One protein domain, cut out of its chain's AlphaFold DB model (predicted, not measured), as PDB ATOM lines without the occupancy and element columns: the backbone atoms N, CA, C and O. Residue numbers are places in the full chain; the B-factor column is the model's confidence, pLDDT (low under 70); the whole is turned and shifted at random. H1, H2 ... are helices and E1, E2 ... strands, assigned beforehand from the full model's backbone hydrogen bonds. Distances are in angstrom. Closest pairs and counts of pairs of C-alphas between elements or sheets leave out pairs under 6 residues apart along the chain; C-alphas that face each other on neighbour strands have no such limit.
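AT A GLANCE: This is residues 48 to 175 and 622 to 631 of the 631 residues of an uncharacterized protein of Planctomycetes bacterium (UniProt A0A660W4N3). One twisted sheet of six strands has two helices packed over one of its faces and no named helix over the other. The long helix H1 packs on E3, E4 and E5, and H2 packs mainly on E4, meeting the end of H1 at a steep angle. The printed part has 138 residues, with two named helices and then six named strands along the chain; the sheet order is E1, E2, E3, E4, E5, E6, all antiparallel, and the class is mixed, helices and strands. It is compact, with a radius of gyration of the C-alphas of 15.4 A, and elongated, spanning 50 by 30 by 30 A.

IN THESE COORDINATES: H1, residues 48 to 69, is 31.5 A long and begins with C-alpha 48 at (-7.112, 61.517, -19.064). H2, residues 85 to 102, is 26.3 A long. E1 is residues 110 to 113 and E2 residues 118 to 123. E3, residues 134 to 143, measures 29.7 A. E4, residues 146 to 158, measures 33.0 A and bends by 70 degrees at residue 149. E5, residues 161 to 173, measures 38.7 A, from C-alpha 161 at (-9.142, 51.971, -16.324). E6, residues 622 to 630, bends by 73 degrees at residue 626 and ends with C-alpha 630 at (-14.768, 52.002, -28.937).

HOW THE PARTS SIT: E1 to E5 form a meander, each strand the antiparallel neighbour of the one before. Within hydrogen-bond range are N 110 and O 121 of the hairpin E1 and E2, 2.9 A; N 122 and O 140 of the hairpin E2 and E3, 2.8 A; N 139 and O 153 of the hairpin E3 and E4, 2.7 A; and N 169 and O 150 of the hairpin E4 and E5, 2.7 A. E6 is antiparallel to E5, with N 624 and O 168 at 2.9 A. E1 and E6 are the edge strands. H1 and H2 are on the same face, in two layers, helices on one face of a sheet. The closest C-alphas of H1 and E4 are those of Ala 58 and Gly 156, 3.9 A apart. H2 lies over E3 and E4 at a height over the sheet of 9.3 A and runs along the strands, at 4 degrees to E4 on the local plane. H1, with residues 68 to 69 alone, touches H2; the closest C-alphas are those of Ile 68 and Ala 99, 6.5 A, at a steep tilt of 62 degrees, opposite ways. Every O i to N i+4 pair is within hydrogen-bond range in H1, and 13 of 14 in H2.

THE WHOLE: The two C-alphas farthest apart, those of Gln 48 and Asp 79, are 50.9 A apart. Residues 176 to 621 are not printed, and C-alphas 175 and 622 are 10.4 A apart across the cut. The link from H1 to H2 is long, 15 residues. Confidence is under 70 at residues 102 to 109 and 131 to 132; the mean pLDDT of the printed part is 88.9.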
ATOM      1  N   GLN A  48      -7.191  61.437 -17.605       93.44
ATOM      2  CA  GLN A  48      -7.112  61.517 -19.064       93.44
ATOM      3  C   GLN A  48      -5.933  60.701 -19.602       93.44
ATOM      4  O   GLN A  48      -6.081  59.966 -20.574       93.44
ATOM      5  N   HIS A  49      -4.773  60.784 -18.946       91.56
ATOM      6  CA  HIS A  49      -3.601  60.000 -19.314       91.56
ATOM      7  C   HIS A  49      -3.880  58.495 -19.210       91.56
ATOM      8  O   HIS A  49      -3.558  57.745 -20.132       91.56
ATOM      9  N   LYS A  50      -4.501  58.033 -18.118       91.81
ATOM     10  CA  LYS A  50      -4.857  56.616 -17.933       91.81
ATOM     11  C   LYS A  50      -5.861  56.128 -18.974       91.81
ATOM     12  O   LYS A  50      -5.658  55.048 -19.519       91.81
ATOM     13  N   ILE A  51      -6.886  56.928 -19.278       93.25
ATOM     14  CA  ILE A  51      -7.884  56.630 -20.318       93.25
ATOM     15  C   ILE A  51      -7.214  56.502 -21.684       93.25
ATOM     16  O   ILE A  51      -7.387  55.482 -22.343       93.25
ATOM     17  N   ASN A  52      -6.405  57.487 -22.076       92.94
ATOM     18  CA  ASN A  52      -5.711  57.459 -23.361       92.94
ATOM     19  C   ASN A  52      -4.747  56.269 -23.445       92.94
ATOM     20  O   ASN A  52      -4.705  55.587 -24.457       92.94
ATOM     21  N   THR A  53      -4.021  55.967 -22.364       93.56
ATOM     22  CA  THR A  53      -3.118  54.805 -22.331       93.56
ATOM     23  C   THR A  53      -3.881  53.487 -22.483       93.56
ATOM     24  O   THR A  53      -3.431  52.604 -23.207       93.56
ATOM     25  N   ALA A  54      -5.031  53.339 -21.815       93.94
ATOM     26  CA  ALA A  54      -5.877  52.154 -21.949       93.94
ATOM     27  C   ALA A  54      -6.462  52.030 -23.368       93.94
ATOM     28  O   ALA A  54      -6.557  50.921 -23.884       93.94
ATOM     29  N   LEU A  55      -6.803  53.147 -24.020       94.75
ATOM     30  CA  LEU A  55      -7.261  53.143 -25.412       94.75
ATOM     31  C   LEU A  55      -6.138  52.751 -26.379       94.75
ATOM     32  O   LEU A  55      -6.329  51.854 -27.190       94.75
ATOM     33  N   CYS A  56      -4.946  53.342 -26.245       93.12
ATOM     34  CA  CYS A  56      -3.784  52.951 -27.047       93.12
ATOM     35  C   CYS A  56      -3.437  51.465 -26.859       93.12
ATOM     36  O   CYS A  56      -3.025  50.810 -27.812       93.12
ATOM     37  N   ALA A  57      -3.635  50.915 -25.653       93.62
ATOM     38  CA  ALA A  57      -3.505  49.480 -25.396       93.62
ATOM     39  C   ALA A  57      -4.495  48.647 -26.206       93.62
ATOM     40  O   ALA A  57      -4.089  47.681 -26.844       93.62
ATOM     41  N   ALA A  58      -5.770  49.033 -26.198       95.31
ATOM     42  CA  ALA A  58      -6.807  48.337 -26.947       95.31
ATOM     43  C   ALA A  58      -6.556  48.415 -28.464       95.31
ATOM     44  O   ALA A  58      -6.614  47.404 -29.147       95.31
ATOM     45  N   GLN A  59      -6.177  49.581 -28.992       94.62
ATOM     46  CA  GLN A  59      -5.833  49.726 -30.414       94.62
ATOM     47  C   GLN A  59      -4.601  48.891 -30.795       94.62
ATOM     48  O   GLN A  59      -4.610  48.212 -31.814       94.62
ATOM     49  N   SER A  60      -3.570  48.854 -29.944       93.12
ATOM     50  CA  SER A  60      -2.389  48.009 -30.185       93.12
ATOM     51  C   SER A  60      -2.754  46.521 -30.223       93.12
ATOM     52  O   SER A  60      -2.270  45.782 -31.075       93.12
ATOM     53  N   GLY A  61      -3.626  46.076 -29.315       92.44
ATOM     54  CA  GLY A  61      -4.098  44.697 -29.308       92.44
ATOM     55  C   GLY A  61      -5.017  44.367 -30.484       92.44
ATOM     56  O   GLY A  61      -4.981  43.234 -30.957       92.44
ATOM     57  N   LEU A  62      -5.789  45.335 -30.987       93.81
ATOM     58  CA  LEU A  62      -6.570  45.175 -32.213       93.81
ATOM     59  C   LEU A  62      -5.653  44.887 -33.407       93.81
ATOM     60  O   LEU A  62      -5.897  43.927 -34.128       93.81
ATOM     61  N   GLU A  63      -4.574  45.654 -33.574       92.81
ATOM     62  CA  GLU A  63      -3.603  45.430 -34.654       92.81
ATOM     63  C   GLU A  63      -2.899  44.071 -34.526       92.81
ATOM     64  O   GLU A  63      -2.737  43.355 -35.513       92.81
ATOM     65  N   CYS A  64      -2.564  43.639 -33.304       90.38
ATOM     66  CA  CYS A  64      -2.086  42.270 -33.090       90.38
ATOM     67  C   CYS A  64      -3.134  41.216 -33.481       90.38
ATOM     68  O   CYS A  64      -2.778  40.177 -34.026       90.38
ATOM     69  N   GLY A  65      -4.414  41.462 -33.193       91.56
ATOM     70  CA  GLY A  65      -5.507  40.571 -33.576       91.56
ATOM     71  C   GLY A  65      -5.687  40.470 -35.091       91.56
ATOM     72  O   GLY A  65      -5.801  39.363 -35.609       91.56
ATOM     73  N   LYS A  66      -5.623  41.606 -35.796       91.81
ATOM     74  CA  LYS A  66      -5.635  41.660 -37.265       91.81
ATOM     75  C   LYS A  66      -4.463  40.897 -37.869       91.81
ATOM     76  O   LYS A  66      -4.658  40.150 -38.813       91.81
ATOM     77  N   TYR A  67      -3.268  41.018 -37.291       89.81
ATOM     78  CA  TYR A  67      -2.105  40.257 -37.749       89.81
ATOM     79  C   TYR A  67      -2.314  38.738 -37.641       89.81
ATOM     80  O   TYR A  67      -1.969  38.010 -38.566       89.81
ATOM     81  N   ILE A  68      -2.903  38.253 -36.540       88.06
ATOM     82  CA  ILE A  68      -3.227  36.823 -36.373       88.06
ATOM     83  C   ILE A  68      -4.222  36.375 -37.445       88.06
ATOM     84  O   ILE A  68      -4.056  35.305 -38.021       88.06
ATOM     85  N   ILE A  69      -5.235  37.202 -37.702       90.44
ATOM     86  CA  ILE A  69      -6.239  36.961 -38.735       90.44
ATOM     87  C   ILE A  69      -5.623  36.960 -40.135       90.44
ATOM     88  O   ILE A  69      -5.953  36.097 -40.924       90.44
ATOM     89  N   ALA A  70      -4.705  37.862 -40.454       86.69
ATOM     90  CA  ALA A  70      -4.101  37.914 -41.785       86.69
ATOM     91  C   ALA A  70      -3.098  36.774 -42.058       86.69
ATOM     92  O   ALA A  70      -2.581  36.672 -43.159       86.69
ATOM     93  N   ASN A  71      -2.750  35.964 -41.052       86.31
ATOM     94  CA  ASN A  71      -1.695  34.947 -41.146       86.31
ATOM     95  C   ASN A  71      -2.128  33.620 -40.497       86.31
ATOM     96  O   ASN A  71      -1.313  32.957 -39.843       86.31
ATOM     97  N   TYR A  72      -3.419  33.279 -40.547       85.94
ATOM     98  CA  TYR A  72      -3.898  32.007 -40.008       85.94
ATOM     99  C   TYR A  72      -3.608  30.860 -40.978       85.94
ATOM    100  O   TYR A  72      -3.676  31.034 -42.185       85.94
ATOM    101  N   GLU A  73      -3.278  29.690 -40.432       84.62
ATOM    102  CA  GLU A  73      -2.924  28.499 -41.211       84.62
ATOM    103  C   GLU A  73      -3.525  27.236 -40.561       84.62
ATOM    104  O   GLU A  73      -3.584  27.155 -39.323       84.62
ATOM    105  N   PRO A  74      -3.927  26.214 -41.344       85.81
ATOM    106  CA  PRO A  74      -4.016  26.228 -42.806       85.81
ATOM    107  C   PRO A  74      -5.129  27.166 -43.297       85.81
ATOM    108  O   PRO A  74      -6.182  27.239 -42.653       85.81
ATOM    109  N   VAL A  75      -4.902  27.853 -44.420       85.88
ATOM    110  CA  VAL A  75      -5.971  28.573 -45.127       85.88
ATOM    111  C   VAL A  75      -6.994  27.565 -45.664       85.88
ATOM    112  O   VAL A  75      -6.648  26.446 -46.053       85.88
ATOM    113  N   VAL A  76      -8.275  27.918 -45.573       91.50
ATOM    114  CA  VAL A  76      -9.388  27.102 -46.077       91.50
ATOM    115  C   VAL A  76      -9.831  27.716 -47.395       91.50
ATOM    116  O   VAL A  76     -10.064  28.916 -47.422       91.50
ATOM    117  N   CYS A  77     -10.002  26.917 -48.442       90.44
ATOM    118  CA  CYS A  77     -10.450  27.393 -49.752       90.44
ATOM    119  C   CYS A  77     -11.891  26.936 -50.034       90.44
ATOM    120  O   CYS A  77     -12.407  26.004 -49.401       90.44
ATOM    121  N   THR A  78     -12.544  27.582 -50.997       87.94
ATOM    122  CA  THR A  78     -13.868  27.200 -51.495       87.94
ATOM    123  C   THR A  78     -13.972  27.397 -53.000       87.94
ATOM    124  O   THR A  78     -13.559  28.428 -53.525       87.94
ATOM    125  N   ASP A  79     -14.552  26.420 -53.683       84.69
ATOM    126  CA  ASP A  79     -14.991  26.474 -55.080       84.69
ATOM    127  C   ASP A  79     -16.460  26.898 -55.215       84.69
ATOM    128  O   ASP A  79     -16.851  27.395 -56.270       84.69
ATOM    129  N   ASP A  80     -17.254  26.773 -54.149       82.19
ATOM    130  CA  ASP A  80     -18.633  27.267 -54.079       82.19
ATOM    131  C   ASP A  80     -18.724  28.803 -54.210       82.19
ATOM    132  O   ASP A  80     -17.767  29.542 -53.948       82.19
ATOM    133  N   ASP A  81     -19.904  29.288 -54.593       73.75
ATOM    134  CA  ASP A  81     -20.269  30.712 -54.673       73.75
ATOM    135  C   ASP A  81     -20.378  31.385 -53.288       73.75
ATOM    136  O   ASP A  81     -20.231  32.602 -53.157       73.75
ATOM    137  N   ALA A  82     -20.571  30.595 -52.230       82.06
ATOM    138  CA  ALA A  82     -20.648  31.058 -50.853       82.06
ATOM    139  C   ALA A  82     -19.937  30.118 -49.872       82.06
ATOM    140  O   ALA A  82     -19.834  28.911 -50.074       82.06
ATOM    141  N   VAL A  83     -19.506  30.670 -48.734       86.81
ATOM    142  CA  VAL A  83     -18.883  29.886 -47.662       86.81
ATOM    143  C   VAL A  83     -19.919  28.979 -46.993       86.81
ATOM    144  O   VAL A  83     -20.930  29.431 -46.445       86.81
ATOM    145  N   THR A  84     -19.646  27.679 -46.959       89.75
ATOM    146  CA  THR A  84     -20.487  26.699 -46.268       89.75
ATOM    147  C   THR A  84     -20.288  26.742 -44.750       89.75
ATOM    148  O   THR A  84     -19.272  27.198 -44.220       89.75
ATOM    149  N   LEU A  85     -21.258  26.215 -43.994       90.50
ATOM    150  CA  LEU A  85     -21.141  26.119 -42.533       90.50
ATOM    151  C   LEU A  85     -19.946  25.250 -42.105       90.50
ATOM    152  O   LEU A  85     -19.344  25.482 -41.055       90.50
ATOM    153  N   GLU A  86     -19.623  24.219 -42.887       93.31
ATOM    154  CA  GLU A  86     -18.476  23.359 -42.617       93.31
ATOM    155  C   GLU A  86     -17.166  24.135 -42.766       93.31
ATOM    156  O   GLU A  86     -16.374  24.152 -41.822       93.31
ATOM    157  N   GLN A  87     -16.992  24.857 -43.875       93.31
ATOM    158  CA  GLN A  87     -15.825  25.710 -44.108       93.31
ATOM    159  C   GLN A  87     -15.699  26.804 -43.043       93.31
ATOM    160  O   GLN A  87     -14.639  26.946 -42.442       93.31
ATOM    161  N   ALA A  88     -16.791  27.484 -42.673       93.56
ATOM    162  CA  ALA A  88     -16.773  28.472 -41.589       93.56
ATOM    163  C   ALA A  88     -16.296  27.879 -40.243       93.56
ATOM    164  O   ALA A  88     -15.612  28.533 -39.448       93.56
ATOM    165  N   ASN A  89     -16.636  26.617 -39.959       93.62
ATOM    166  CA  ASN A  89     -16.133  25.903 -38.782       93.62
ATOM    167  C   ASN A  89     -14.658  25.507 -38.906       93.62
ATOM    168  O   ASN A  89     -13.939  25.555 -37.903       93.62
ATOM    169  N   GLN A  90     -14.202  25.146 -40.104       94.38
ATOM    170  CA  GLN A  90     -12.792  24.872 -40.383       94.38
ATOM    171  C   GLN A  90     -11.944  26.143 -40.215       94.38
ATOM    172  O   GLN A  90     -10.964  26.098 -39.470       94.38
ATOM    173  N   THR A  91     -12.374  27.288 -40.762       94.00
ATOM    174  CA  THR A  91     -11.710  28.594 -40.599       94.00
ATOM    175  C   THR A  91     -11.592  28.979 -39.125       94.00
ATOM    176  O   THR A  91     -10.511  29.324 -38.646       94.00
ATOM    177  N   TRP A  92     -12.670  28.830 -38.343       92.50
ATOM    178  CA  TRP A  92     -12.618  29.058 -36.894       92.50
ATOM    179  C   TRP A  92     -11.612  28.139 -36.185       92.50
ATOM    180  O   TRP A  92     -10.885  28.579 -35.289       92.50
ATOM    181  N   SER A  93     -11.547  26.865 -36.573       90.62
ATOM    182  CA  SER A  93     -10.599  25.899 -36.008       90.62
ATOM    183  C   SER A  93      -9.142  26.233 -36.366       90.62
ATOM    184  O   SER A  93      -8.257  26.111 -35.510       90.62
ATOM    185  N   ALA A  94      -8.885  26.686 -37.595       90.62
ATOM    186  CA  ALA A  94      -7.566  27.123 -38.051       90.62
ATOM    187  C   ALA A  94      -7.111  28.382 -37.295       90.62
ATOM    188  O   ALA A  94      -6.060  28.368 -36.646       90.62
ATOM    189  N   LEU A  95      -7.964  29.413 -37.223       89.88
ATOM    190  CA  LEU A  95      -7.712  30.624 -36.431       89.88
ATOM    191  C   LEU A  95      -7.453  30.296 -34.951       89.88
ATOM    192  O   LEU A  95      -6.512  30.816 -34.345       89.88
ATOM    193  N   SER A  96      -8.252  29.392 -34.370       86.06
ATOM    194  CA  SER A  96      -8.080  28.922 -32.987       86.06
ATOM    195  C   SER A  96      -6.704  28.312 -32.749       86.06
ATOM    196  O   SER A  96      -6.107  28.524 -31.691       86.06
ATOM    197  N   THR A  97      -6.205  27.545 -33.717       84.25
ATOM    198  CA  THR A  97      -4.898  26.887 -33.648       84.25
ATOM    199  C   THR A  97      -3.776  27.911 -33.780       84.25
ATOM    200  O   THR A  97      -2.860  27.918 -32.954       84.25
ATOM    201  N   GLN A  98      -3.874  28.829 -34.744       84.88
ATOM    202  CA  GLN A  98      -2.864  29.863 -34.961       84.88
ATOM    203  C   GLN A  98      -2.723  30.797 -33.753       84.88
ATOM    204  O   GLN A  98      -1.611  31.072 -33.289       84.88
ATOM    205  N   ALA A  99      -3.851  31.229 -33.179       80.81
ATOM    206  CA  ALA A  99      -3.857  32.081 -31.997       80.81
ATOM    207  C   ALA A  99      -3.088  31.450 -30.817       80.81
ATOM    208  O   ALA A  99      -2.434  32.168 -30.061       80.81
ATOM    209  N   GLN A 100      -3.112  30.116 -30.670       76.69
ATOM    210  CA  GLN A 100      -2.354  29.395 -29.635       76.69
ATOM    211  C   GLN A 100      -0.839  29.395 -29.888       76.69
ATOM    212  O   GLN A 100      -0.052  29.424 -28.937       76.69
ATOM    213  N   GLN A 101      -0.408  29.372 -31.150       75.81
ATOM    214  CA  GLN A 101       1.009  29.254 -31.501       75.81
ATOM    215  C   GLN A 101       1.766  30.580 -31.363       75.81
ATOM    216  O   GLN A 101       2.856  30.599 -30.785       75.81
ATOM    217  N   ILE A 102       1.178  31.697 -31.810       69.88
ATOM    218  CA  ILE A 102       1.861  33.005 -31.890       69.88
ATOM    219  C   ILE A 102       2.333  33.519 -30.520       69.88
ATOM    220  O   ILE A 102       3.382  34.159 -30.417       69.88
ATOM    221  N   TRP A 103       1.608  33.211 -29.443       66.81
ATOM    222  CA  TRP A 103       1.953  33.682 -28.095       66.81
ATOM    223  C   TRP A 103       2.556  32.623 -27.173       66.81
ATOM    224  O   TRP A 103       2.786  32.908 -25.997       66.81
ATOM    225  N   GLY A 104       2.851  31.421 -27.684       58.06
ATOM    226  CA  GLY A 104       3.466  30.344 -26.899       58.06
ATOM    227  C   GLY A 104       2.649  29.944 -25.664       58.06
ATOM    228  O   GLY A 104       3.206  29.442 -24.686       58.06
ATOM    229  N   GLN A 105       1.341  30.213 -25.681       60.47
ATOM    230  CA  GLN A 105       0.420  29.955 -24.583       60.47
ATOM    231  C   GLN A 105      -0.771  29.144 -25.075       60.47
ATOM    232  O   GLN A 105      -1.316  29.376 -26.148       60.47
ATOM    233  N   THR A 106      -1.186  28.178 -24.264       53.06
ATOM    234  CA  THR A 106      -2.307  27.298 -24.583       53.06
ATOM    235  C   THR A 106      -3.616  28.017 -24.265       53.06
ATOM    236  O   THR A 106      -4.008  28.118 -23.102       53.06
ATOM    237  N   PHE A 107      -4.297  28.532 -25.285       65.31
ATOM    238  CA  PHE A 107      -5.676  29.009 -25.166       65.31
ATOM    239  C   PHE A 107      -6.616  27.829 -25.393       65.31
ATOM    240  O   PHE A 107      -6.447  27.074 -26.342       65.31
ATOM    241  N   THR A 108      -7.587  27.620 -24.509       57.59
ATOM    242  CA  THR A 108      -8.643  26.631 -24.758       57.59
ATOM    243  C   THR A 108      -9.806  27.376 -25.387       57.59
ATOM    244  O   THR A 108     -10.307  28.309 -24.761       57.59
ATOM    245  N   ALA A 109     -10.219  26.985 -26.597       68.75
ATOM    246  CA  ALA A 109     -11.498  27.426 -27.140       68.75
ATOM    247  C   ALA A 109     -12.578  27.121 -26.093       68.75
ATOM    248  O   ALA A 109     -12.726  25.979 -25.648       68.75
ATOM    249  N   ALA A 110     -13.249  28.163 -25.620       84.06
ATOM    250  CA  ALA A 110     -14.207  28.084 -24.535       84.06
ATOM    251  C   ALA A 110     -15.592  28.459 -25.045       84.06
ATOM    252  O   ALA A 110     -15.745  29.214 -25.999       84.06
ATOM    253  N   ARG A 111     -16.616  27.931 -24.382       92.94
ATOM    254  CA  ARG A 111     -17.994  28.354 -24.606       92.94
ATOM    255  C   ARG A 111     -18.298  29.548 -23.718       92.94
ATOM    256  O   ARG A 111     -17.989  29.509 -22.527       92.94
ATOM    257  N   PHE A 112     -18.974  30.549 -24.264       94.38
ATOM    258  CA  PHE A 112     -19.487  31.681 -23.496       94.38
ATOM    259  C   PHE A 112     -21.000  31.826 -23.670       94.38
ATOM    260  O   PHE A 112     -21.628  31.203 -24.529       94.38
ATOM    261  N   THR A 113     -21.621  32.607 -22.790       95.75
ATOM    262  CA  THR A 113     -23.024  33.012 -22.913       95.75
ATOM    263  C   THR A 113     -23.192  34.399 -22.314       95.75
ATOM    264  O   THR A 113     -22.787  34.636 -21.175       95.75
ATOM    265  N   ASP A 114     -23.786  35.303 -23.080       94.00
ATOM    266  CA  ASP A 114     -24.070  36.679 -22.692       94.00
ATOM    267  C   ASP A 114     -25.523  37.061 -23.045       94.00
ATOM    268  O   ASP A 114     -26.380  36.200 -23.244       94.00
ATOM    269  N   SER A 115     -25.838  38.361 -23.065       93.44
ATOM    270  CA  SER A 115     -27.180  38.848 -23.409       93.44
ATOM    271  C   SER A 115     -27.551  38.701 -24.888       93.44
ATOM    272  O   SER A 115     -28.732  38.803 -25.209       93.44
ATOM    273  N   ALA A 116     -26.571  38.532 -25.776       90.88
ATOM    274  CA  ALA A 116     -26.771  38.388 -27.214       90.88
ATOM    275  C   ALA A 116     -26.857  36.913 -27.643       90.88
ATOM    276  O   ALA A 116     -27.506  36.614 -28.642       90.88
ATOM    277  N   GLY A 117     -26.282  35.985 -26.871       94.44
ATOM    278  CA  GLY A 117     -26.455  34.551 -27.091       94.44
ATOM    279  C   GLY A 117     -25.340  33.700 -26.498       94.44
ATOM    280  O   GLY A 117     -24.604  34.131 -25.611       94.44
ATOM    281  N   SER A 118     -25.230  32.471 -26.996       96.50
ATOM    282  CA  SER A 118     -24.122  31.557 -26.710       96.50
ATOM    283  C   SER A 118     -23.201  31.444 -27.923       96.50
ATOM    284  O   SER A 118     -23.622  31.688 -29.057       96.50
ATOM    285  N   GLY A 119     -21.943  31.095 -27.678       95.19
ATOM    286  CA  GLY A 119     -20.940  31.037 -28.729       95.19
ATOM    287  C   GLY A 119     -19.607  30.462 -28.272       95.19
ATOM    288  O   GLY A 119     -19.450  30.061 -27.111       95.19
ATOM    289  N   ASP A 120     -18.659  30.442 -29.202       93.25
ATOM    290  CA  ASP A 120     -17.277  30.027 -28.975       93.25
ATOM    291  C   ASP A 120     -16.383  31.260 -28.829       93.25
ATOM    292  O   ASP A 120     -16.575  32.260 -29.521       93.25
ATOM    293  N   GLU A 121     -15.395  31.194 -27.939       92.88
ATOM    294  CA  GLU A 121     -14.421  32.258 -27.732       92.88
ATOM    295  C   GLU A 121     -12.994  31.744 -27.534       92.88
ATOM    296  O   GLU A 121     -12.747  30.653 -27.012       92.88
ATOM    297  N   ILE A 122     -12.047  32.601 -27.897       88.94
ATOM    298  CA  ILE A 122     -10.623  32.486 -27.617       88.94
ATOM    299  C   ILE A 122     -10.221  33.799 -26.959       88.94
ATOM    300  O   ILE A 122     -10.350  34.857 -27.569       88.94
ATOM    301  N   ILE A 123      -9.730  33.749 -25.723       88.00
ATOM    302  CA  ILE A 123      -9.227  34.930 -25.014       88.00
ATOM    303  C   ILE A 123      -7.748  34.740 -24.744       88.00
ATOM    304  O   ILE A 123      -7.330  33.716 -24.201       88.00
ATOM    305  N   THR A 124      -6.969  35.760 -25.068       83.94
ATOM    306  CA  THR A 124      -5.526  35.700 -24.924       83.94
ATOM    307  C   THR A 124      -5.084  36.237 -23.578       83.94
ATOM    308  O   THR A 124      -5.800  36.970 -22.884       83.94
ATOM    309  N   SER A 125      -3.893  35.829 -23.157       82.44
ATOM    310  CA  SER A 125      -3.307  36.326 -21.919       82.44
ATOM    311  C   SER A 125      -2.967  37.804 -22.044       82.44
ATOM    312  O   SER A 125      -2.681  38.304 -23.128       82.44
ATOM    313  N   ALA A 126      -2.970  38.507 -20.913       86.81
ATOM    314  CA  ALA A 126      -2.630  39.922 -20.902       86.81
ATOM    315  C   ALA A 126      -1.172  40.137 -21.346       86.81
ATOM    316  O   ALA A 126      -0.238  39.633 -20.715       86.81
ATOM    317  N   VAL A 127      -0.990  40.917 -22.406       87.50
ATOM    318  CA  VAL A 127       0.303  41.369 -22.914       87.50
ATOM    319  C   VAL A 127       0.590  42.742 -22.320       87.50
ATOM    320  O   VAL A 127      -0.144  43.701 -22.552       87.50
ATOM    321  N   ASN A 128       1.654  42.836 -21.524       88.19
ATOM    322  CA  ASN A 128       2.095  44.102 -20.939       88.19
ATOM    323  C   ASN A 128       2.984  44.853 -21.928       88.19
ATOM    324  O   ASN A 128       3.875  44.256 -22.530       88.19
ATOM    325  N   PHE A 129       2.807  46.166 -22.041       75.31
ATOM    326  CA  PHE A 129       3.676  47.006 -22.862       75.31
ATOM    327  C   PHE A 129       3.814  48.404 -22.237       75.31
ATOM    328  O   PHE A 129       2.900  48.922 -21.601       75.31
ATOM    329  N   GLY A 130       4.986  49.027 -22.386       71.12
ATOM    330  CA  GLY A 130       5.262  50.345 -21.805       71.12
ATOM    331  C   GLY A 130       5.411  50.335 -20.274       71.12
ATOM    332  O   GLY A 130       6.181  49.554 -19.716       71.12
ATOM    333  N   THR A 131       4.737  51.265 -19.582       63.34
ATOM    334  CA  THR A 131       4.789  51.382 -18.109       63.34
ATOM    335  C   THR A 131       4.147  50.177 -17.417       63.34
ATOM    336  O   THR A 131       3.234  49.575 -17.967       63.34
ATOM    337  N   THR A 132       4.542  49.884 -16.173       67.38
ATOM    338  CA  THR A 132       4.230  48.652 -15.409       67.38
ATOM    339  C   THR A 132       2.740  48.287 -15.266       67.38
ATOM    340  O   THR A 132       2.437  47.195 -14.802       67.38
ATOM    341  N   ASN A 133       1.812  49.169 -15.652       83.75
ATOM    342  CA  ASN A 133       0.370  48.992 -15.469       83.75
ATOM    343  C   ASN A 133      -0.441  48.952 -16.774       83.75
ATOM    344  O   ASN A 133      -1.659  48.810 -16.683       83.75
ATOM    345  N   ALA A 134       0.188  49.114 -17.946       90.88
ATOM    346  CA  ALA A 134      -0.506  49.096 -19.231       90.88
ATOM    347  C   ALA A 134      -0.440  47.702 -19.873       90.88
ATOM    348  O   ALA A 134       0.639  47.128 -20.032       90.88
ATOM    349  N   SER A 135      -1.600  47.153 -20.228       92.81
ATOM    350  CA  SER A 135      -1.689  45.842 -20.875       92.81
ATOM    351  C   SER A 135      -2.906  45.732 -21.777       92.81
ATOM    352  O   SER A 135      -3.884  46.450 -21.571       92.81
ATOM    353  N   PHE A 136      -2.872  44.820 -22.742       93.19
ATOM    354  CA  PHE A 136      -4.044  44.446 -23.527       93.19
ATOM    355  C   PHE A 136      -4.239  42.933 -23.547       93.19
ATOM    356  O   PHE A 136      -3.309  42.170 -23.299       93.19
ATOM    357  N   ARG A 137      -5.455  42.495 -23.857       91.19
ATOM    358  CA  ARG A 137      -5.767  41.118 -24.261       91.19
ATOM    359  C   ARG A 137      -6.611  41.158 -25.523       91.19
ATOM    360  O   ARG A 137      -7.323  42.136 -25.744       91.19
ATOM    361  N   VAL A 138      -6.543  40.100 -26.311       92.19
ATOM    362  CA  VAL A 138      -7.339  39.938 -27.525       92.19
ATOM    363  C   VAL A 138      -8.346  38.824 -27.293       92.19
ATOM    364  O   VAL A 138      -8.031  37.814 -26.665       92.19
ATOM    365  N   ARG A 139      -9.571  39.031 -27.752       92.50
ATOM    366  CA  ARG A 139     -10.660  38.072 -27.700       92.50
ATOM    367  C   ARG A 139     -11.242  37.920 -29.096       92.50
ATOM    368  O   ARG A 139     -11.722  38.891 -29.666       92.50
ATOM    369  N   PHE A 140     -11.221  36.700 -29.604       93.94
ATOM    370  CA  PHE A 140     -11.964  36.306 -30.794       93.94
ATOM    371  C   PHE A 140     -13.196  35.547 -30.333       93.94
ATOM    372  O   PHE A 140     -13.076  34.679 -29.466       93.94
ATOM    373  N   TYR A 141     -14.371  35.859 -30.860       94.38
ATOM    374  CA  TYR A 141     -15.580  35.121 -30.508       94.38
ATOM    375  C   TYR A 141     -16.619  35.160 -31.618       94.38
ATOM    376  O   TYR A 141     -16.708  36.134 -32.354       94.38
ATOM    377  N   ARG A 142     -17.428  34.110 -31.721       95.50
ATOM    378  CA  ARG A 142     -18.537  34.013 -32.681       95.50
ATOM    379  C   ARG A 142     -19.775  33.452 -31.998       95.50
ATOM    380  O   ARG A 142     -19.650  32.671 -31.053       95.50
ATOM    381  N   TYR A 143     -20.960  33.846 -32.452       96.00
ATOM    382  CA  TYR A 143     -22.231  33.377 -31.892       96.00
ATOM    383  C   TYR A 143     -22.759  32.163 -32.662       96.00
ATOM    384  O   TYR A 143     -22.639  32.108 -33.880       96.00
ATOM    385  N   ASP A 144     -23.447  31.244 -31.980       94.25
ATOM    386  CA  ASP A 144     -24.076  30.081 -32.636       94.25
ATOM    387  C   ASP A 144     -25.123  30.492 -33.685       94.25
ATOM    388  O   ASP A 144     -25.379  29.768 -34.642       94.25
ATOM    389  N   ALA A 145     -25.753  31.655 -33.482       93.81
ATOM    390  CA  ALA A 145     -26.771  32.198 -34.376       93.81
ATOM    391  C   ALA A 145     -26.196  32.756 -35.688       93.81
ATOM    392  O   ALA A 145     -26.934  32.856 -36.663       93.81
ATOM    393  N   ASN A 146     -24.912  33.132 -35.707       93.00
ATOM    394  CA  ASN A 146     -24.213  33.578 -36.907       93.00
ATOM    395  C   ASN A 146     -22.743  33.113 -36.860       93.00
ATOM    396  O   ASN A 146     -21.878  33.852 -36.380       93.00
ATOM    397  N   PRO A 147     -22.456  31.884 -37.326       92.19
ATOM    398  CA  PRO A 147     -21.109  31.324 -37.312       92.19
ATOM    399  C   PRO A 147     -20.185  31.908 -38.394       92.19
ATOM    400  O   PRO A 147     -18.990  31.618 -38.347       92.19
ATOM    401  N   TYR A 148     -20.718  32.716 -39.319       94.69
ATOM    402  CA  TYR A 148     -20.000  33.351 -40.431       94.69
ATOM    403  C   TYR A 148     -19.378  34.700 -40.070       94.69
ATOM    404  O   TYR A 148     -18.731  35.309 -40.906       94.69
ATOM    405  N   THR A 149     -19.544  35.169 -38.832       96.38
ATOM    406  CA  THR A 149     -18.927  36.414 -38.365       96.38
ATOM    407  C   THR A 149     -18.152  36.156 -37.078       96.38
ATOM    408  O   THR A 149     -18.701  35.687 -36.073       96.38
ATOM    409  N   ILE A 150     -16.868  36.502 -37.084       95.88
ATOM    410  CA  ILE A 150     -15.976  36.465 -35.928       95.88
ATOM    411  C   ILE A 150     -15.788  37.888 -35.416       95.88
ATOM    412  O   ILE A 150     -15.326  38.774 -36.117       95.88
ATOM    413  N   LYS A 151     -16.082  38.121 -34.144       96.00
ATOM    414  CA  LYS A 151     -15.823  39.398 -33.489       96.00
ATOM    415  C   LYS A 151     -14.399  39.421 -32.947       96.00
ATOM    416  O   LYS A 151     -14.047  38.602 -32.094       96.00
ATOM    417  N   LEU A 152     -13.602  40.379 -33.412       96.25
ATOM    418  CA  LEU A 152     -12.290  40.703 -32.868       96.25
ATOM    419  C   LEU A 152     -12.441  41.833 -31.844       96.25
ATOM    420  O   LEU A 152     -12.676  42.989 -32.185       96.25
ATOM    421  N   GLU A 153     -12.274  41.499 -30.569       96.19
ATOM    422  CA  GLU A 153     -12.276  42.441 -29.452       96.19
ATOM    423  C   GLU A 153     -10.871  42.563 -28.853       96.19
ATOM    424  O   GLU A 153     -10.224  41.573 -28.518       96.19
ATOM    425  N   SER A 154     -10.406  43.791 -28.636       95.94
ATOM    426  CA  SER A 154      -9.228  44.066 -27.821       95.94
ATOM    427  C   SER A 154      -9.599  44.840 -26.565       95.94
ATOM    428  O   SER A 154     -10.294  45.852 -26.616       95.94
ATOM    429  N   ILE A 155      -9.108  44.369 -25.418       95.19
ATOM    430  CA  ILE A 155      -9.388  44.940 -24.101       95.19
ATOM    431  C   ILE A 155      -8.083  45.499 -23.541       95.19
ATOM    432  O   ILE A 155      -7.240  44.755 -23.033       95.19
ATOM    433  N   GLY A 156      -7.929  46.816 -23.625       95.12
ATOM    434  CA  GLY A 156      -6.804  47.574 -23.096       95.12
ATOM    435  C   GLY A 156      -7.044  48.041 -21.663       95.12
ATOM    436  O   GLY A 156      -8.153  48.408 -21.277       95.12
ATOM    437  N   THR A 157      -5.998  48.043 -20.842       94.25
ATOM    438  CA  THR A 157      -6.067  48.430 -19.430       94.25
ATOM    439  C   THR A 157      -4.887  49.305 -19.033       94.25
ATOM    440  O   THR A 157      -3.774  49.106 -19.512       94.25
ATOM    441  N   ASN A 158      -5.127  50.261 -18.133       92.69
ATOM    442  CA  ASN A 158      -4.091  50.946 -17.363       92.69
ATOM    443  C   ASN A 158      -4.530  51.053 -15.893       92.69
ATOM    444  O   ASN A 158      -5.313  51.931 -15.512       92.69
ATOM    445  N   GLY A 159      -4.058  50.125 -15.058       86.31
ATOM    446  CA  GLY A 159      -4.504  49.998 -13.668       86.31
ATOM    447  C   GLY A 159      -5.976  49.574 -13.572       86.31
ATOM    448  O   GLY A 159      -6.310  48.441 -13.893       86.31
ATOM    449  N   GLN A 160      -6.855  50.470 -13.105       86.19
ATOM    450  CA  GLN A 160      -8.306  50.218 -13.000       86.19
ATOM    451  C   GLN A 160      -9.114  50.745 -14.194       86.19
ATOM    452  O   GLN A 160     -10.325  50.548 -14.242       86.19
ATOM    453  N   VAL A 161      -8.474  51.456 -15.126       92.62
ATOM    454  CA  VAL A 161      -9.142  51.971 -16.324       92.62
ATOM    455  C   VAL A 161      -9.067  50.914 -17.416       92.62
ATOM    456  O   VAL A 161      -7.980  50.412 -17.699       92.62
ATOM    457  N   THR A 162     -10.206  50.616 -18.033       94.94
ATOM    458  CA  THR A 162     -10.336  49.659 -19.134       94.94
ATOM    459  C   THR A 162     -10.965  50.351 -20.334       94.94
ATOM    460  O   THR A 162     -11.867  51.173 -20.166       94.94
ATOM    461  N   LYS A 163     -10.473  50.020 -21.526       96.19
ATOM    462  CA  LYS A 163     -11.032  50.413 -22.816       96.19
ATOM    463  C   LYS A 163     -11.135  49.207 -23.728       96.19
ATOM    464  O   LYS A 163     -10.285  48.321 -23.665       96.19
ATOM    465  N   GLN A 164     -12.182  49.172 -24.534       96.50
ATOM    466  CA  GLN A 164     -12.439  48.088 -25.469       96.50
ATOM    467  C   GLN A 164     -12.567  48.641 -26.875       96.50
ATOM    468  O   GLN A 164     -13.169  49.696 -27.076       96.50
ATOM    469  N   VAL A 165     -12.007  47.916 -27.832       97.31
ATOM    470  CA  VAL A 165     -12.183  48.174 -29.258       97.31
ATOM    471  C   VAL A 165     -12.645  46.878 -29.901       97.31
ATOM    472  O   VAL A 165     -12.073  45.827 -29.614       97.31
ATOM    473  N   VAL A 166     -13.695  46.942 -30.716       96.75
ATOM    474  CA  VAL A 166     -14.309  45.765 -31.345       96.75
ATOM    475  C   VAL A 166     -14.536  46.031 -32.824       96.75
ATOM    476  O   VAL A 166     -14.981  47.124 -33.171       96.75
ATOM    477  N   VAL A 167     -14.257  45.032 -33.659       97.31
ATOM    478  CA  VAL A 167     -14.614  44.981 -35.082       97.31
ATOM    479  C   VAL A 167     -15.123  43.580 -35.420       97.31
ATOM    480  O   VAL A 167     -14.643  42.590 -34.857       97.31
ATOM    481  N   ASP A 168     -16.107  43.499 -36.302       97.19
ATOM    482  CA  ASP A 168     -16.607  42.242 -36.843       97.19
ATOM    483  C   ASP A 168     -15.784  41.854 -38.077       97.19
ATOM    484  O   ASP A 168     -15.391  42.709 -38.867       97.19
ATOM    485  N   MET A 169     -15.495  40.563 -38.197       96.12
ATOM    486  CA  MET A 169     -14.740  39.953 -39.284       96.12
ATOM    487  C   MET A 169     -15.642  38.925 -39.948       96.12
ATOM    488  O   MET A 169     -16.007  37.932 -39.309       96.12
ATOM    489  N   ASP A 170     -16.026  39.169 -41.188       94.75
ATOM    490  CA  ASP A 170     -16.908  38.281 -41.929       94.75
ATOM    491  C   ASP A 170     -16.078  37.184 -42.610       94.75
ATOM    492  O   ASP A 170     -15.025  37.442 -43.187       94.75
ATOM    493  N   ILE A 171     -16.516  35.931 -42.473       93.94
ATOM    494  CA  ILE A 171     -15.902  34.768 -43.115       93.94
ATOM    495  C   ILE A 171     -16.444  34.710 -44.540       93.94
ATOM    496  O   ILE A 171     -17.585  34.291 -44.749       93.94
ATOM    497  N   VAL A 172     -15.636  35.137 -45.503       90.81
ATOM    498  CA  VAL A 172     -16.049  35.306 -46.900       90.81
ATOM    499  C   VAL A 172     -15.034  34.678 -47.846       90.81
ATOM    500  O   VAL A 172     -13.870  34.513 -47.492       90.81
ATOM    501  N   LYS A 173     -15.487  34.308 -49.044       89.00
ATOM    502  CA  LYS A 173     -14.603  33.935 -50.152       89.00
ATOM    503  C   LYS A 173     -13.797  35.167 -50.559       89.00
ATOM    504  O   LYS A 173     -14.369  36.255 -50.615       89.00
ATOM    505  N   ASP A 174     -12.507  35.004 -50.809       89.62
ATOM    506  CA  ASP A 174     -11.667  36.082 -51.305       89.62
ATOM    507  C   ASP A 174     -12.097  36.457 -52.725       89.62
ATOM    508  O   ASP A 174     -12.257  35.626 -53.618       89.62
ATOM    509  N   THR A 175     -12.350  37.743 -52.915       88.56
ATOM    510  CA  THR A 175     -12.751  38.324 -54.190       88.56
ATOM    511  C   THR A 175     -11.857  39.500 -54.561       88.56
ATOM    512  O   THR A 175     -12.230  40.290 -55.428       88.56
ATOM    513  N   ASP A 622     -12.734  39.150 -43.586       90.69
ATOM    514  CA  ASP A 622     -12.820  40.527 -44.063       90.69
ATOM    515  C   ASP A 622     -13.335  41.466 -42.953       90.69
ATOM    516  O   ASP A 622     -14.406  41.224 -42.380       90.69
ATOM    517  N   PRO A 623     -12.583  42.515 -42.564       92.69
ATOM    518  CA  PRO A 623     -13.012  43.446 -41.529       92.69
ATOM    519  C   PRO A 623     -14.171  44.336 -41.981       92.69
ATOM    520  O   PRO A 623     -13.998  45.287 -42.746       92.69
ATOM    521  N   ASN A 624     -15.328  44.168 -41.347       92.81
ATOM    522  CA  ASN A 624     -16.462  45.058 -41.542       92.81
ATOM    523  C   ASN A 624     -16.247  46.384 -40.790       92.81
ATOM    524  O   ASN A 624     -16.560  46.523 -39.601       92.81
ATOM    525  N   GLN A 625     -15.706  47.382 -41.491       88.12
ATOM    526  CA  GLN A 625     -15.318  48.669 -40.903       88.12
ATOM    527  C   GLN A 625     -16.487  49.423 -40.248       88.12
ATOM    528  O   GLN A 625     -16.273  50.154 -39.275       88.12
ATOM    529  N   GLU A 626     -17.723  49.221 -40.711       92.62
ATOM    530  CA  GLU A 626     -18.913  49.881 -40.153       92.62
ATOM    531  C   GLU A 626     -19.250  49.405 -38.733       92.62
ATOM    532  O   GLU A 626     -19.929  50.101 -37.972       92.62
ATOM    533  N   THR A 627     -18.747  48.233 -38.339       95.00
ATOM    534  CA  THR A 627     -18.980  47.642 -37.013       95.00
ATOM    535  C   THR A 627     -17.976  48.098 -35.955       95.00
ATOM    536  O   THR A 627     -18.106  47.728 -34.782       95.00
ATOM    537  N   TYR A 628     -16.990  48.923 -36.333       95.38
ATOM    538  CA  TYR A 628     -15.969  49.413 -35.417       95.38
ATOM    539  C   TYR A 628     -16.590  50.185 -34.245       95.38
ATOM    540  O   TYR A 628     -17.273  51.198 -34.419       95.38
ATOM    541  N   THR A 629     -16.317  49.739 -33.017       95.62
ATOM    542  CA  THR A 629     -16.766  50.441 -31.808       95.62
ATOM    543  C   THR A 629     -15.670  50.566 -30.759       95.62
ATOM    544  O   THR A 629     -14.935  49.619 -30.491       95.62
ATOM    545  N   GLU A 630     -15.615  51.732 -30.106       93.62
ATOM    546  CA  GLU A 630     -14.768  52.002 -28.937       93.62
ATOM    547  C   GLU A 630     -15.640  52.192 -27.689       93.62
ATOM    548  O   GLU A 630     -16.622  52.942 -27.720       93.62
ATOM    549  N   ARG A 631     -15.299  51.533 -26.577       89.75
ATOM    550  CA  ARG A 631     -16.057  51.591 -25.313       89.75
ATOM    551  C   ARG A 631     -15.142  51.880 -24.127       89.75
ATOM    552  O   ARG A 631     -14.076  51.238 -24.004       89.75
TER     553      ARG A 631